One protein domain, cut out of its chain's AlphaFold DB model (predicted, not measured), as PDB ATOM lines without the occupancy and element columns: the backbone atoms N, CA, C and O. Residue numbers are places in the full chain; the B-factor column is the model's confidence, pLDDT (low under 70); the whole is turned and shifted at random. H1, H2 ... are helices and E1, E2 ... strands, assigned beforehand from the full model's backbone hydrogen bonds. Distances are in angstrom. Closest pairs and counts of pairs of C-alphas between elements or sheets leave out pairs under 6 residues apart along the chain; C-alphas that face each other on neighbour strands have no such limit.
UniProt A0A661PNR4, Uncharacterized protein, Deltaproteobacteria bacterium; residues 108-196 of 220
ATOM      1  N   VAL A 108     129.278 164.921 151.361       98.44
ATOM      2  CA  VAL A 108     129.312 166.024 152.325       98.44
ATOM      3  C   VAL A 108     130.667 166.067 153.024       98.44
ATOM      4  O   VAL A 108     131.191 165.032 153.440       98.44
ATOM      5  N   ILE A 109     131.229 167.263 153.168       98.25
ATOM      6  CA  ILE A 109     132.407 167.528 153.990       98.25
ATOM      7  C   ILE A 109     131.920 167.952 155.374       98.25
ATOM      8  O   ILE A 109     131.311 169.008 155.523       98.25
ATOM      9  N   LEU A 110     132.150 167.113 156.379       97.62
ATOM     10  CA  LEU A 110     131.782 167.373 157.765       97.62
ATOM     11  C   LEU A 110     132.967 168.027 158.478       97.62
ATOM     12  O   LEU A 110     133.966 167.369 158.781       97.62
ATOM     13  N   CYS A 111     132.853 169.326 158.737       94.50
ATOM     14  CA  CYS A 111     133.873 170.079 159.453       94.50
ATOM     15  C   CYS A 111     133.718 169.945 160.971       94.50
ATOM     16  O   CYS A 111     132.607 169.903 161.504       94.50
ATOM     17  N   ASP A 112     134.850 169.906 161.668       90.69
ATOM     18  CA  ASP A 112     134.902 170.134 163.112       90.69
ATOM     19  C   ASP A 112     135.062 171.637 163.416       90.69
ATOM     20  O   ASP A 112     135.198 172.457 162.506       90.69
ATOM     21  N   TYR A 113     135.047 172.011 164.691       87.44
ATOM     22  CA  TYR A 113     135.271 173.388 165.126       87.44
ATOM     23  C   TYR A 113     136.599 173.957 164.587       87.44
ATOM     24  O   TYR A 113     137.659 173.355 164.776       87.44
ATOM     25  N   GLY A 114     136.554 175.128 163.937       88.06
ATOM     26  CA  GLY A 114     137.725 175.805 163.375       88.06
ATOM     27  C   GLY A 114     138.201 175.246 162.030       88.06
ATOM     28  O   GLY A 114     139.243 175.668 161.525       88.06
ATOM     29  N   MET A 115     137.474 174.295 161.441       91.62
ATOM     30  CA  MET A 115     137.827 173.668 160.170       91.62
ATOM     31  C   MET A 115     137.009 174.255 159.013       91.62
ATOM     32  O   MET A 115     135.783 174.201 159.016       91.62
ATOM     33  N   ASN A 116     137.681 174.744 157.964       91.12
ATOM     34  CA  ASN A 116     136.992 175.315 156.798       91.12
ATOM     35  C   ASN A 116     136.477 174.259 155.794       91.12
ATOM     36  O   ASN A 116     135.466 174.503 155.141       91.12
ATOM     37  N   GLY A 117     137.146 173.103 155.679       93.88
ATOM     38  CA  GLY A 117     136.802 172.005 154.767       93.88
ATOM     39  C   GLY A 117     137.083 172.247 153.280       93.88
ATOM     40  O   GLY A 117     136.705 171.407 152.464       93.88
ATOM     41  N   ALA A 118     137.715 173.362 152.904       96.06
ATOM     42  CA  ALA A 118     137.925 173.731 151.502       96.06
ATOM     43  C   ALA A 118     138.873 172.761 150.779       96.06
ATOM     44  O   ALA A 118     138.579 172.329 149.669       96.06
ATOM     45  N   ASP A 119     139.954 172.354 151.447       95.88
ATOM     46  CA  ASP A 119     140.923 171.371 150.952       95.88
ATOM     47  C   ASP A 119     140.271 170.004 150.686       95.88
ATOM     48  O   ASP A 119     140.508 169.361 149.661       95.88
ATOM     49  N   LEU A 120     139.397 169.563 151.594       96.19
ATOM     50  CA  LEU A 120     138.653 168.319 151.421       96.19
ATOM     51  C   LEU A 120     137.585 168.439 150.331       96.19
ATOM     52  O   LEU A 120     137.381 167.487 149.581       96.19
ATOM     53  N   SER A 121     136.913 169.587 150.223       96.75
ATOM     54  CA  SER A 121     135.928 169.831 149.164       96.75
ATOM     55  C   SER A 121     136.584 169.813 147.782       96.75
ATOM     56  O   SER A 121     136.075 169.138 146.890       96.75
ATOM     57  N   GLU A 122     137.751 170.443 147.624       96.75
ATOM     58  CA  GLU A 122     138.542 170.406 146.388       96.75
ATOM     59  C   GLU A 122     138.957 168.974 146.025       96.75
ATOM     60  O   GLU A 122     138.791 168.539 144.886       96.75
ATOM     61  N   LYS A 123     139.438 168.203 147.008       96.12
ATOM     62  CA  LYS A 123     139.913 166.829 146.795       96.12
ATOM     63  C   LYS A 123     138.796 165.826 146.489       96.12
ATOM     64  O   LYS A 123     139.004 164.912 145.692       96.12
ATOM     65  N   TYR A 124     137.649 165.936 147.159       95.50
ATOM     66  CA  TYR A 124     136.588 164.920 147.117       95.50
ATOM     67  C   TYR A 124     135.317 165.358 146.373       95.50
ATOM     68  O   TYR A 124     134.447 164.517 146.145       95.50
ATOM     69  N   GLY A 125     135.193 166.634 145.996       94.31
ATOM     70  CA  GLY A 125     134.026 167.184 145.302       94.31
ATOM     71  C   GLY A 125     132.744 167.082 146.130       94.31
ATOM     72  O   GLY A 125     131.845 166.313 145.784       94.31
ATOM     73  N   GLY A 126     132.660 167.819 147.244       95.50
ATOM     74  CA  GLY A 126     131.540 167.716 148.187       95.50
ATOM     75  C   GLY A 126     131.077 169.038 148.794       95.50
ATOM     76  O   GLY A 126     131.846 169.995 148.897       95.50
ATOM     77  N   ASP A 127     129.821 169.047 149.239       97.38
ATOM     78  CA  ASP A 127     129.176 170.188 149.890       97.38
ATOM     79  C   ASP A 127     129.701 170.336 151.328       97.38
ATOM     80  O   ASP A 127     129.759 169.359 152.076       97.38
ATOM     81  N   ILE A 128     130.094 171.545 151.735       97.06
ATOM     82  CA  ILE A 128     130.661 171.788 153.069       97.06
ATOM     83  C   ILE A 128     129.546 172.007 154.093       97.06
ATOM     84  O   ILE A 128     128.738 172.924 153.959       97.06
ATOM     85  N   LYS A 129     129.569 171.207 155.161       96.06
ATOM     86  CA  LYS A 129     128.794 171.404 156.385       96.06
ATOM     87  C   LYS A 129     129.722 171.889 157.497       96.06
ATOM     88  O   LYS A 129     130.612 171.153 157.926       96.06
ATOM     89  N   ARG A 130     129.498 173.114 157.976       94.25
ATOM     90  CA  ARG A 130     130.306 173.704 159.055       94.25
ATOM     91  C   ARG A 130     129.841 173.219 160.422       94.25
ATOM     92  O   ARG A 130     128.721 172.728 160.587       94.25
ATOM     93  N   HIS A 131     130.711 173.365 161.416       91.94
ATOM     94  CA  HIS A 131     130.345 173.078 162.796       91.94
ATOM     95  C   HIS A 131     129.247 174.067 163.259       91.94
ATOM     96  O   HIS A 131     129.328 175.248 162.920       91.94
ATOM     97  N   PRO A 132     128.247 173.658 164.067       89.44
ATOM     98  CA  PRO A 132     127.146 174.546 164.468       89.44
ATOM     99  C   PRO A 132     127.579 175.839 165.170       89.44
ATOM    100  O   PRO A 132     126.969 176.890 164.996       89.44
ATOM    101  N   ALA A 133     128.681 175.785 165.923       88.38
ATOM    102  CA  ALA A 133     129.288 176.964 166.550       88.38
ATOM    103  C   ALA A 133     129.800 178.020 165.543       88.38
ATOM    104  O   ALA A 133     130.109 179.136 165.945       88.38
ATOM    105  N   GLU A 134     129.881 177.684 164.255       89.06
ATOM    106  CA  GLU A 134     130.260 178.585 163.161       89.06
ATOM    107  C   GLU A 134     129.044 179.086 162.357       89.06
ATOM    108  O   GLU A 134     129.196 179.607 161.253       89.06
ATOM    109  N   GLY A 135     127.832 178.935 162.905       85.62
ATOM    110  CA  GLY A 135     126.597 179.498 162.350       85.62
ATOM    111  C   GLY A 135     125.811 178.575 161.418       85.62
ATOM    112  O   GLY A 135     124.776 178.987 160.901       85.62
ATOM    113  N   ASP A 136     126.251 177.332 161.210       88.38
ATOM    114  CA  ASP A 136     125.474 176.338 160.462       88.38
ATOM    115  C   ASP A 136     124.368 175.744 161.346       88.38
ATOM    116  O   ASP A 136     124.616 174.991 162.289       88.38
ATOM    117  N   THR A 137     123.123 176.095 161.037       91.19
ATOM    118  CA  THR A 137     121.938 175.687 161.802       91.19
ATOM    119  C   THR A 137     121.266 174.432 161.256       91.19
ATOM    120  O   THR A 137     120.327 173.927 161.876       91.19
ATOM    121  N   GLN A 138     121.714 173.902 160.111       93.56
ATOM    122  CA  GLN A 138     121.070 172.740 159.515       93.56
ATOM    123  C   GLN A 138     121.327 171.500 160.387       93.56
ATOM    124  O   GLN A 138     122.493 171.178 160.657       93.56
ATOM    125  N   PRO A 139     120.282 170.756 160.799       94.12
ATOM    126  CA  PRO A 139     120.461 169.542 161.585       94.12
ATOM    127  C   PRO A 139     121.319 168.514 160.845       94.12
ATOM    128  O   PRO A 139     121.110 168.261 159.656       94.12
ATOM    129  N   LEU A 140     122.259 167.883 161.557       94.75
ATOM    130  CA  LEU A 140     123.138 166.869 160.971       94.75
ATOM    131  C   LEU A 140     122.332 165.725 160.340       94.75
ATOM    132  O   LEU A 140     122.622 165.334 159.217       94.75
ATOM    133  N   SER A 141     121.276 165.249 160.999       95.12
ATOM    134  CA  SER A 141     120.398 164.190 160.478       95.12
ATOM    135  C   SER A 141     119.816 164.511 159.096       95.12
ATOM    136  O   SER A 141     119.921 163.688 158.186       95.12
ATOM    137  N   ALA A 142     119.280 165.721 158.915       95.94
ATOM    138  CA  ALA A 142     118.700 166.181 157.652       95.94
ATOM    139  C   ALA A 142     119.747 166.303 156.537       95.94
ATOM    140  O   ALA A 142     119.446 166.084 155.363       95.94
ATOM    141  N   VAL A 143     120.991 166.637 156.894       96.44
ATOM    142  CA  VAL A 143     122.114 166.614 155.952       96.44
ATOM    143  C   VAL A 143     122.408 165.174 155.574       96.44
ATOM    144  O   VAL A 143     122.309 164.831 154.403       96.44
ATOM    145  N   LEU A 144     122.681 164.301 156.546       97.62
ATOM    146  CA  LEU A 144     123.060 162.910 156.299       97.62
ATOM    147  C   LEU A 144     122.045 162.167 155.423       97.62
ATOM    148  O   LEU A 144     122.447 161.322 154.629       97.62
ATOM    149  N   GLU A 145     120.750 162.482 155.502       97.00
ATOM    150  CA  GLU A 145     119.708 161.930 154.626       97.00
ATOM    151  C   GLU A 145     119.977 162.137 153.129       97.00
ATOM    152  O   GLU A 145     119.763 161.208 152.348       97.00
ATOM    153  N   GLN A 146     120.540 163.283 152.754       97.19
ATOM    154  CA  GLN A 146     120.720 163.722 151.369       97.19
ATOM    155  C   GLN A 146     121.995 163.200 150.691       97.19
ATOM    156  O   GLN A 146     122.104 163.272 149.465       97.19
ATOM    157  N   TYR A 147     122.958 162.694 151.464       98.38
ATOM    158  CA  TYR A 147     124.273 162.278 150.967       98.38
ATOM    159  C   TYR A 147     124.483 160.769 151.098       98.38
ATOM    160  O   TYR A 147     123.786 160.074 151.839       98.38
ATOM    161  N   SER A 148     125.452 160.254 150.339       97.94
ATOM    162  CA  SER A 148     125.887 158.848 150.379       97.94
ATOM    163  C   SER A 148     127.321 158.690 150.879       97.94
ATOM    164  O   SER A 148     127.698 157.604 151.322       97.94
ATOM    165  N   VAL A 149     128.108 159.765 150.822       98.12
ATOM    166  CA  VAL A 149     129.507 159.808 151.247       98.12
ATOM    167  C   VAL A 149     129.694 160.969 152.218       98.12
ATOM    168  O   VAL A 149     129.169 162.056 151.980       98.12
ATOM    169  N   ALA A 150     130.427 160.747 153.304       98.31
ATOM    170  CA  ALA A 150     130.850 161.797 154.222       98.31
ATOM    171  C   ALA A 150     132.373 161.796 154.352       98.31
ATOM    172  O   ALA A 150     132.990 160.742 154.495       98.31
ATOM    173  N   VAL A 151     132.980 162.975 154.314       98.19
ATOM    174  CA  VAL A 151     134.427 163.154 154.451       98.19
ATOM    175  C   VAL A 151     134.690 164.122 155.591       98.19
ATOM    176  O   VAL A 151     134.003 165.129 155.716       98.19
ATOM    177  N   GLY A 152     135.686 163.848 156.419       97.06
ATOM    178  CA  GLY A 152     136.122 164.778 157.455       97.06
ATOM    179  C   GLY A 152     137.399 164.297 158.128       97.06
ATOM    180  O   GLY A 152     137.982 163.289 157.735       97.06
ATOM    181  N   ARG A 153     137.832 165.007 159.171       94.06
ATOM    182  CA  ARG A 153     139.002 164.621 159.975       94.06
ATOM    183  C   ARG A 153     138.572 163.919 161.265       94.06
ATOM    184  O   ARG A 153     137.978 162.844 161.211       94.06
ATOM    185  N   ARG A 154     138.812 164.526 162.430       90.38
ATOM    186  CA  ARG A 154     138.509 163.934 163.749       90.38
ATOM    187  C   ARG A 154     137.074 164.149 164.247       90.38
ATOM    188  O   ARG A 154     136.768 163.719 165.356       90.38
ATOM    189  N   THR A 155     136.204 164.770 163.449       91.69
ATOM    190  CA  THR A 155     134.835 165.097 163.874       91.69
ATOM    191  C   THR A 155     134.035 163.848 164.252       91.69
ATOM    192  O   THR A 155     134.028 162.842 163.534       91.69
ATOM    193  N   THR A 156     133.299 163.924 165.362       91.81
ATOM    194  CA  THR A 156     132.357 162.872 165.767       91.81
ATOM    195  C   THR A 156     131.167 162.765 164.816       91.81
ATOM    196  O   THR A 156     130.578 161.694 164.722       91.81
ATOM    197  N   ALA A 157     130.879 163.796 164.010       95.00
ATOM    198  CA  ALA A 157     129.824 163.754 162.997       95.00
ATOM    199  C   ALA A 157     130.048 162.654 161.935       95.00
ATOM    200  O   ALA A 157     129.095 162.189 161.306       95.00
ATOM    201  N   LEU A 158     131.292 162.190 161.745       96.88
ATOM    202  CA  LEU A 158     131.571 161.031 160.891       96.88
ATOM    203  C   LEU A 158     131.058 159.718 161.493       96.88
ATOM    204  O   LEU A 158     130.693 158.815 160.742       96.88
ATOM    205  N   VAL A 159     130.998 159.604 162.821       96.50
ATOM    206  CA  VAL A 159     130.410 158.438 163.491       96.50
ATOM    207  C   VAL A 159     128.917 158.372 163.178       96.50
ATOM    208  O   VAL A 159     128.440 157.335 162.714       96.50
ATOM    209  N   ASP A 160     128.208 159.496 163.313       96.81
ATOM    210  CA  ASP A 160     126.796 159.601 162.930       96.81
ATOM    211  C   ASP A 160     126.588 159.272 161.449       96.81
ATOM    212  O   ASP A 160     125.668 158.532 161.098       96.81
ATOM    213  N   ALA A 161     127.467 159.759 160.566       97.62
ATOM    214  CA  ALA A 161     127.408 159.462 159.137       97.62
ATOM    215  C   ALA A 161     127.558 157.960 158.842       97.62
ATOM    216  O   ALA A 161     126.763 157.396 158.082       97.62
ATOM    217  N   ALA A 162     128.534 157.295 159.467       97.44
ATOM    218  CA  ALA A 162     128.759 155.859 159.310       97.44
ATOM    219  C   ALA A 162     127.562 155.032 159.810       97.44
ATOM    220  O   ALA A 162     127.119 154.101 159.121       97.44
ATOM    221  N   ILE A 163     126.995 155.405 160.967       97.06
ATOM    222  CA  ILE A 163     125.780 154.794 161.530       97.06
ATOM    223  C   ILE A 163     124.579 155.025 160.607       97.06
ATOM    224  O   ILE A 163     123.794 154.105 160.365       97.06
ATOM    225  N   ALA A 164     124.462 156.221 160.025       97.56
ATOM    226  CA  ALA A 164     123.389 156.606 159.112       97.56
ATOM    227  C   ALA A 164     123.480 155.971 157.713       97.56
ATOM    228  O   ALA A 164     122.593 156.199 156.885       97.56
ATOM    229  N   GLY A 165     124.501 155.153 157.447       97.19
ATOM    230  CA  GLY A 165     124.625 154.410 156.194       97.19
ATOM    231  C   GLY A 165     125.565 155.030 155.166       97.19
ATOM    232  O   GLY A 165     125.657 154.503 154.061       97.19
ATOM    233  N   LEU A 166     126.251 156.132 155.472       98.00
ATOM    234  CA  LEU A 166     127.161 156.759 154.514       98.00
ATOM    235  C   LEU A 166     128.497 156.010 154.487       98.00
ATOM    236  O   LEU A 166     128.955 155.480 155.501       98.00
ATOM    237  N   THR A 167     129.140 155.993 153.319       97.31
ATOM    238  CA  THR A 167     130.569 155.655 153.246       97.31
ATOM    239  C   THR A 167     131.349 156.828 153.822       97.31
ATOM    240  O   THR A 167     131.126 157.967 153.415       97.31
ATOM    241  N   VAL A 168     132.235 156.569 154.776       97.81
ATOM    242  CA  VAL A 168     132.989 157.622 155.461       97.81
ATOM    243  C   VAL A 168     134.441 157.621 155.024       97.81
ATOM    244  O   VAL A 168     135.028 156.559 154.842       97.81
ATOM    245  N   HIS A 169     135.024 158.803 154.868       97.38
ATOM    246  CA  HIS A 169     136.439 158.982 154.573       97.38
ATOM    247  C   HIS A 169     137.068 159.949 155.564       97.38
ATOM    248  O   HIS A 169     136.513 160.995 155.897       97.38
ATOM    249  N   THR A 170     138.271 159.602 155.987       96.38
ATOM    250  CA  THR A 170     139.147 160.466 156.761       96.38
ATOM    251  C   THR A 170     140.596 160.172 156.407       96.38
ATOM    252  O   THR A 170     140.944 159.029 156.100       96.38
ATOM    253  N   ASP A 171     141.419 161.213 156.405       93.94
ATOM    254  CA  ASP A 171     142.874 161.142 156.264       93.94
ATOM    255  C   ASP A 171     143.596 161.214 157.619       93.94
ATOM    256  O   ASP A 171     144.821 161.138 157.666       93.94
ATOM    257  N   ASP A 172     142.845 161.319 158.720       93.00
ATOM    258  CA  ASP A 172     143.396 161.391 160.064       93.00
ATOM    259  C   ASP A 172     143.391 160.003 160.735       93.00
ATOM    260  O   ASP A 172     142.310 159.478 161.042       93.00
ATOM    261  N   PRO A 173     144.565 159.406 161.026       91.25
ATOM    262  CA  PRO A 173     144.651 158.086 161.651       91.25
ATOM    263  C   PRO A 173     144.072 158.042 163.071       91.25
ATOM    264  O   PRO A 173     143.733 156.975 163.583       91.25
ATOM    265  N   PHE A 174     143.896 159.201 163.705       89.69
ATOM    266  CA  PHE A 174     143.310 159.336 165.031       89.69
ATOM    267  C   PHE A 174     141.809 159.632 164.981       89.69
ATOM    268  O   PHE A 174     141.189 159.823 166.026       89.69
ATOM    269  N   SER A 175     141.170 159.627 163.809       92.12
ATOM    270  CA  SER A 175     139.713 159.757 163.674       92.12
ATOM    271  C   SER A 175     138.976 158.491 164.135       92.12
ATOM    272  O   SER A 175     139.448 157.387 163.850       92.12
ATOM    273  N   PRO A 176     137.816 158.589 164.822       91.81
ATOM    274  CA  PRO A 176     137.049 157.420 165.280       91.81
ATOM    275  C   PRO A 176     136.580 156.505 164.154       91.81
ATOM    276  O   PRO A 176     136.325 155.330 164.402       91.81
ATOM    277  N   VAL A 177     136.511 157.011 162.922       94.56
ATOM    278  CA  VAL A 177     136.124 156.227 161.746       94.56
ATOM    279  C   VAL A 177     137.309 155.747 160.907       94.56
ATOM    280  O   VAL A 177     137.089 155.097 159.890       94.56
ATOM    281  N   TRP A 178     138.558 156.019 161.315       94.06
ATOM    282  CA  TRP A 178     139.750 155.574 160.579       94.06
ATOM    283  C   TRP A 178     139.720 154.081 160.199       94.06
ATOM    284  O   TRP A 178     139.954 153.786 159.025       94.06
ATOM    285  N   PRO A 179     139.338 153.138 161.095       92.31
ATOM    286  CA  PRO A 179     139.304 151.710 160.761       92.31
ATOM    287  C   PRO A 179     138.367 151.333 159.604       92.31
ATOM    288  O   PRO A 179     138.540 150.275 159.008       92.31
ATOM    289  N   ILE A 180     137.378 152.177 159.292       94.56
ATOM    290  CA  ILE A 180     136.403 151.962 158.212       94.56
ATOM    291  C   ILE A 180     136.522 153.007 157.092       94.56
ATOM    292  O   ILE A 180     135.660 153.072 156.215       94.56
ATOM    293  N   SER A 181     137.578 153.827 157.099       95.81
ATOM    294  CA  SER A 181     137.779 154.909 156.129       95.81
ATOM    295  C   SER A 181     137.869 154.367 154.700       95.81
ATOM    296  O   SER A 181     138.732 153.551 154.379       95.81
ATOM    297  N   GLY A 182     136.950 154.800 153.835       91.06
ATOM    298  CA  GLY A 182     136.820 154.352 152.448       91.06
ATOM    299  C   GLY A 182     136.398 152.893 152.272       91.06
ATOM    300  O   GLY A 182     136.363 152.399 151.144       91.06
ATOM    301  N   GLN A 183     136.054 152.198 153.356       87.38
ATOM    302  CA  GLN A 183     135.659 150.797 153.331       87.38
ATOM    303  C   GLN A 183     134.140 150.649 153.453       87.38
ATOM    304  O   GLN A 183     133.462 151.395 154.155       87.38
ATOM    305  N   ARG A 184     133.590 149.637 152.773       73.44
ATOM    306  CA  ARG A 184     132.177 149.242 152.913       73.44
ATOM    307  C   ARG A 184     131.963 148.148 153.969       73.44
ATOM    308  O   ARG A 184     130.876 148.054 154.537       73.44
ATOM    309  N   GLY A 185     132.977 147.316 154.213       74.75
ATOM    310  CA  GLY A 185     132.943 146.218 155.186       74.75
ATOM    311  C   GLY A 185     133.209 146.672 156.626       74.75
ATOM    312  O   GLY A 185     133.527 147.828 156.873       74.75
ATOM    313  N   ASN A 186     133.076 145.750 157.584       86.25
ATOM    314  CA  ASN A 186     133.513 145.896 158.984       86.25
ATOM    315  C   ASN A 186     132.817 146.959 159.855       86.25
ATOM    316  O   ASN A 186     133.168 147.087 161.026       86.25
ATOM    317  N   ARG A 187     131.776 147.651 159.366       92.25
ATOM    318  CA  ARG A 187     131.026 148.641 160.173       92.25
ATOM    319  C   ARG A 187     130.450 148.064 161.469       92.25
ATOM    320  O   ARG A 187     130.423 148.758 162.473       92.25
ATOM    321  N   GLN A 188     130.002 146.809 161.471       91.44
ATOM    322  CA  GLN A 188     129.457 146.209 162.693       91.44
ATOM    323  C   GLN A 188     130.541 145.997 163.752       91.44
ATOM    324  O   GLN A 188     130.343 146.373 164.900       91.44
ATOM    325  N   GLN A 189     131.694 145.445 163.362       89.44
ATOM    326  CA  GLN A 189     132.815 145.268 164.283       89.44
ATOM    327  C   GLN A 189     133.328 146.622 164.781       89.44
ATOM    328  O   GLN A 189     133.467 146.808 165.981       89.44
ATOM    329  N   TRP A 190     133.504 147.591 163.877       91.50
ATOM    330  CA  TRP A 190     133.875 148.960 164.235       91.50
ATOM    331  C   TRP A 190     132.932 149.567 165.277       91.50
ATOM    332  O   TRP A 190     133.391 150.164 166.247       91.50
ATOM    333  N   LEU A 191     131.617 149.405 165.097       91.94
ATOM    334  CA  LEU A 191     130.642 149.941 166.036       91.94
ATOM    335  C   LEU A 191     130.717 149.235 167.397       91.94
ATOM    336  O   LEU A 191     130.632 149.907 168.424       91.94
ATOM    337  N   ASN A 192     130.926 147.915 167.407       89.38
ATOM    338  CA  ASN A 192     131.132 147.146 168.637       89.38
ATOM    339  C   ASN A 192     132.381 147.629 169.392       89.38
ATOM    340  O   ASN A 192     132.324 147.837 170.603       89.38
ATOM    341  N   ASP A 193     133.489 147.847 168.681       87.50
ATOM    342  CA  ASP A 193     134.744 148.331 169.266       87.50
ATOM    343  C   ASP A 193     134.571 149.754 169.818       87.50
ATOM    344  O   ASP A 193     134.997 150.067 170.930       87.50
ATOM    345  N   LEU A 194     133.876 150.624 169.078       89.56
ATOM    346  CA  LEU A 194     133.606 151.998 169.501       89.56
ATOM    347  C   LEU A 194     132.692 152.056 170.737       89.56
ATOM    348  O   LEU A 194     132.867 152.920 171.597       89.56
ATOM    349  N   ALA A 195     131.756 151.113 170.869       90.12
ATOM    350  CA  ALA A 195     130.822 151.039 171.992       90.12
ATOM    351  C   ALA A 195     131.498 150.774 173.348       90.12
ATOM    352  O   ALA A 195     130.967 151.158 174.392       90.12
ATOM    353  N   TRP A 196     132.700 150.188 173.356       87.75
ATOM    354  CA  TRP A 196     133.511 150.035 174.573       87.75
ATOM    355  C   TRP A 196     134.036 151.344 175.141       87.75
ATOM    356  O   TRP A 196     134.462 151.389 176.293       87.75
TER     357      TRP A 196
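AT A GLANCE: This is residues 108 to 196 of the 220 residues of an uncharacterized protein of Deltaproteobacteria bacterium (UniProt A0A661PNR4). A small twisted sheet of four short parallel strands has H1 over one face and H3 over the other, with H2 also on the sheet and close to H3. The last helix, H4, is off the sheet at one end of the longest axis, reached from E4 by a long stretch without named elements. The printed part has 89 residues, with four named strands and four named helices alternating as E1 H1 E2 H2 E3 H3 E4 H4; the sheet's order is E2 E1 E3 E4, all parallel. The class is mixed, helices and strands, with 42 residues, under half, in named elements. The whole is compact, with a radius of gyration of the C-alphas of 12.2 A and spans of 34 by 24 by 22 A.

IN THESE COORDINATES: E1, residues 108 to 110, begins with C-alpha 108 at (129.312, 166.024, 152.325). H1, residues 118 to 124, is 9.9 A long. E2 is residues 127 to 129, and H2, residues 140 to 146, is 10.4 A long. E3, residues 149 to 151, is followed by H3, residues 157 to 163, 9.9 A long. E4, residues 167 to 169, begins with C-alpha 167 at (130.569, 155.655, 153.246). H4, residues 187 to 195, is 12.1 A long and ends with C-alpha 195 at (130.822, 151.039, 171.992).

HOW THE PARTS SIT: N 129 and O 109 are 2.8 A apart between E2 and E1, N 151 and O 108 are 2.9 A apart between E1 and E3, and N 169 and O 150 are 2.8 A apart between E3 and E4, within hydrogen-bond range. E1, H1, E2 and E3, H3, E4 are strand-helix-strand units, two parallel neighbour strands with a helix between, and E2, H2, E3 is a split one, with E1 between its strands; the three crossovers are right-handed. H1 is over E1 at a height over the sheet of 8.5 A; the closest C-alphas, of Ile 109 and Ser 121, are 6.4 A apart. H3, on the opposite face, has a height over the sheet of 8.3 A; its closest C-alpha to E4 is that of Ala 162, 6.0 A from that of Val 168. H2 and H3 are close but not clearly touching, at a steep tilt of 55 degrees, with the C-alphas of Leu 144 and Ala 161 closest at 6.2 A. H4 is not on the sheet; it is close to but not clearly touching H3, with the C-alphas of Ala 162 and Arg 187 closest at 7.6 A. Each O i to N i+4 pair is within hydrogen-bond range in H1, H3 and H4, and 2 of 3 are in H2.

THE WHOLE: The two C-alphas farthest apart, of Glu 122 and Trp 196, are 35.1 A apart. The printed part has no cut. E4 to H4 is a long link of 17 residues. The mean pLDDT of the printed part is 93.4, and no printed residue is under 70.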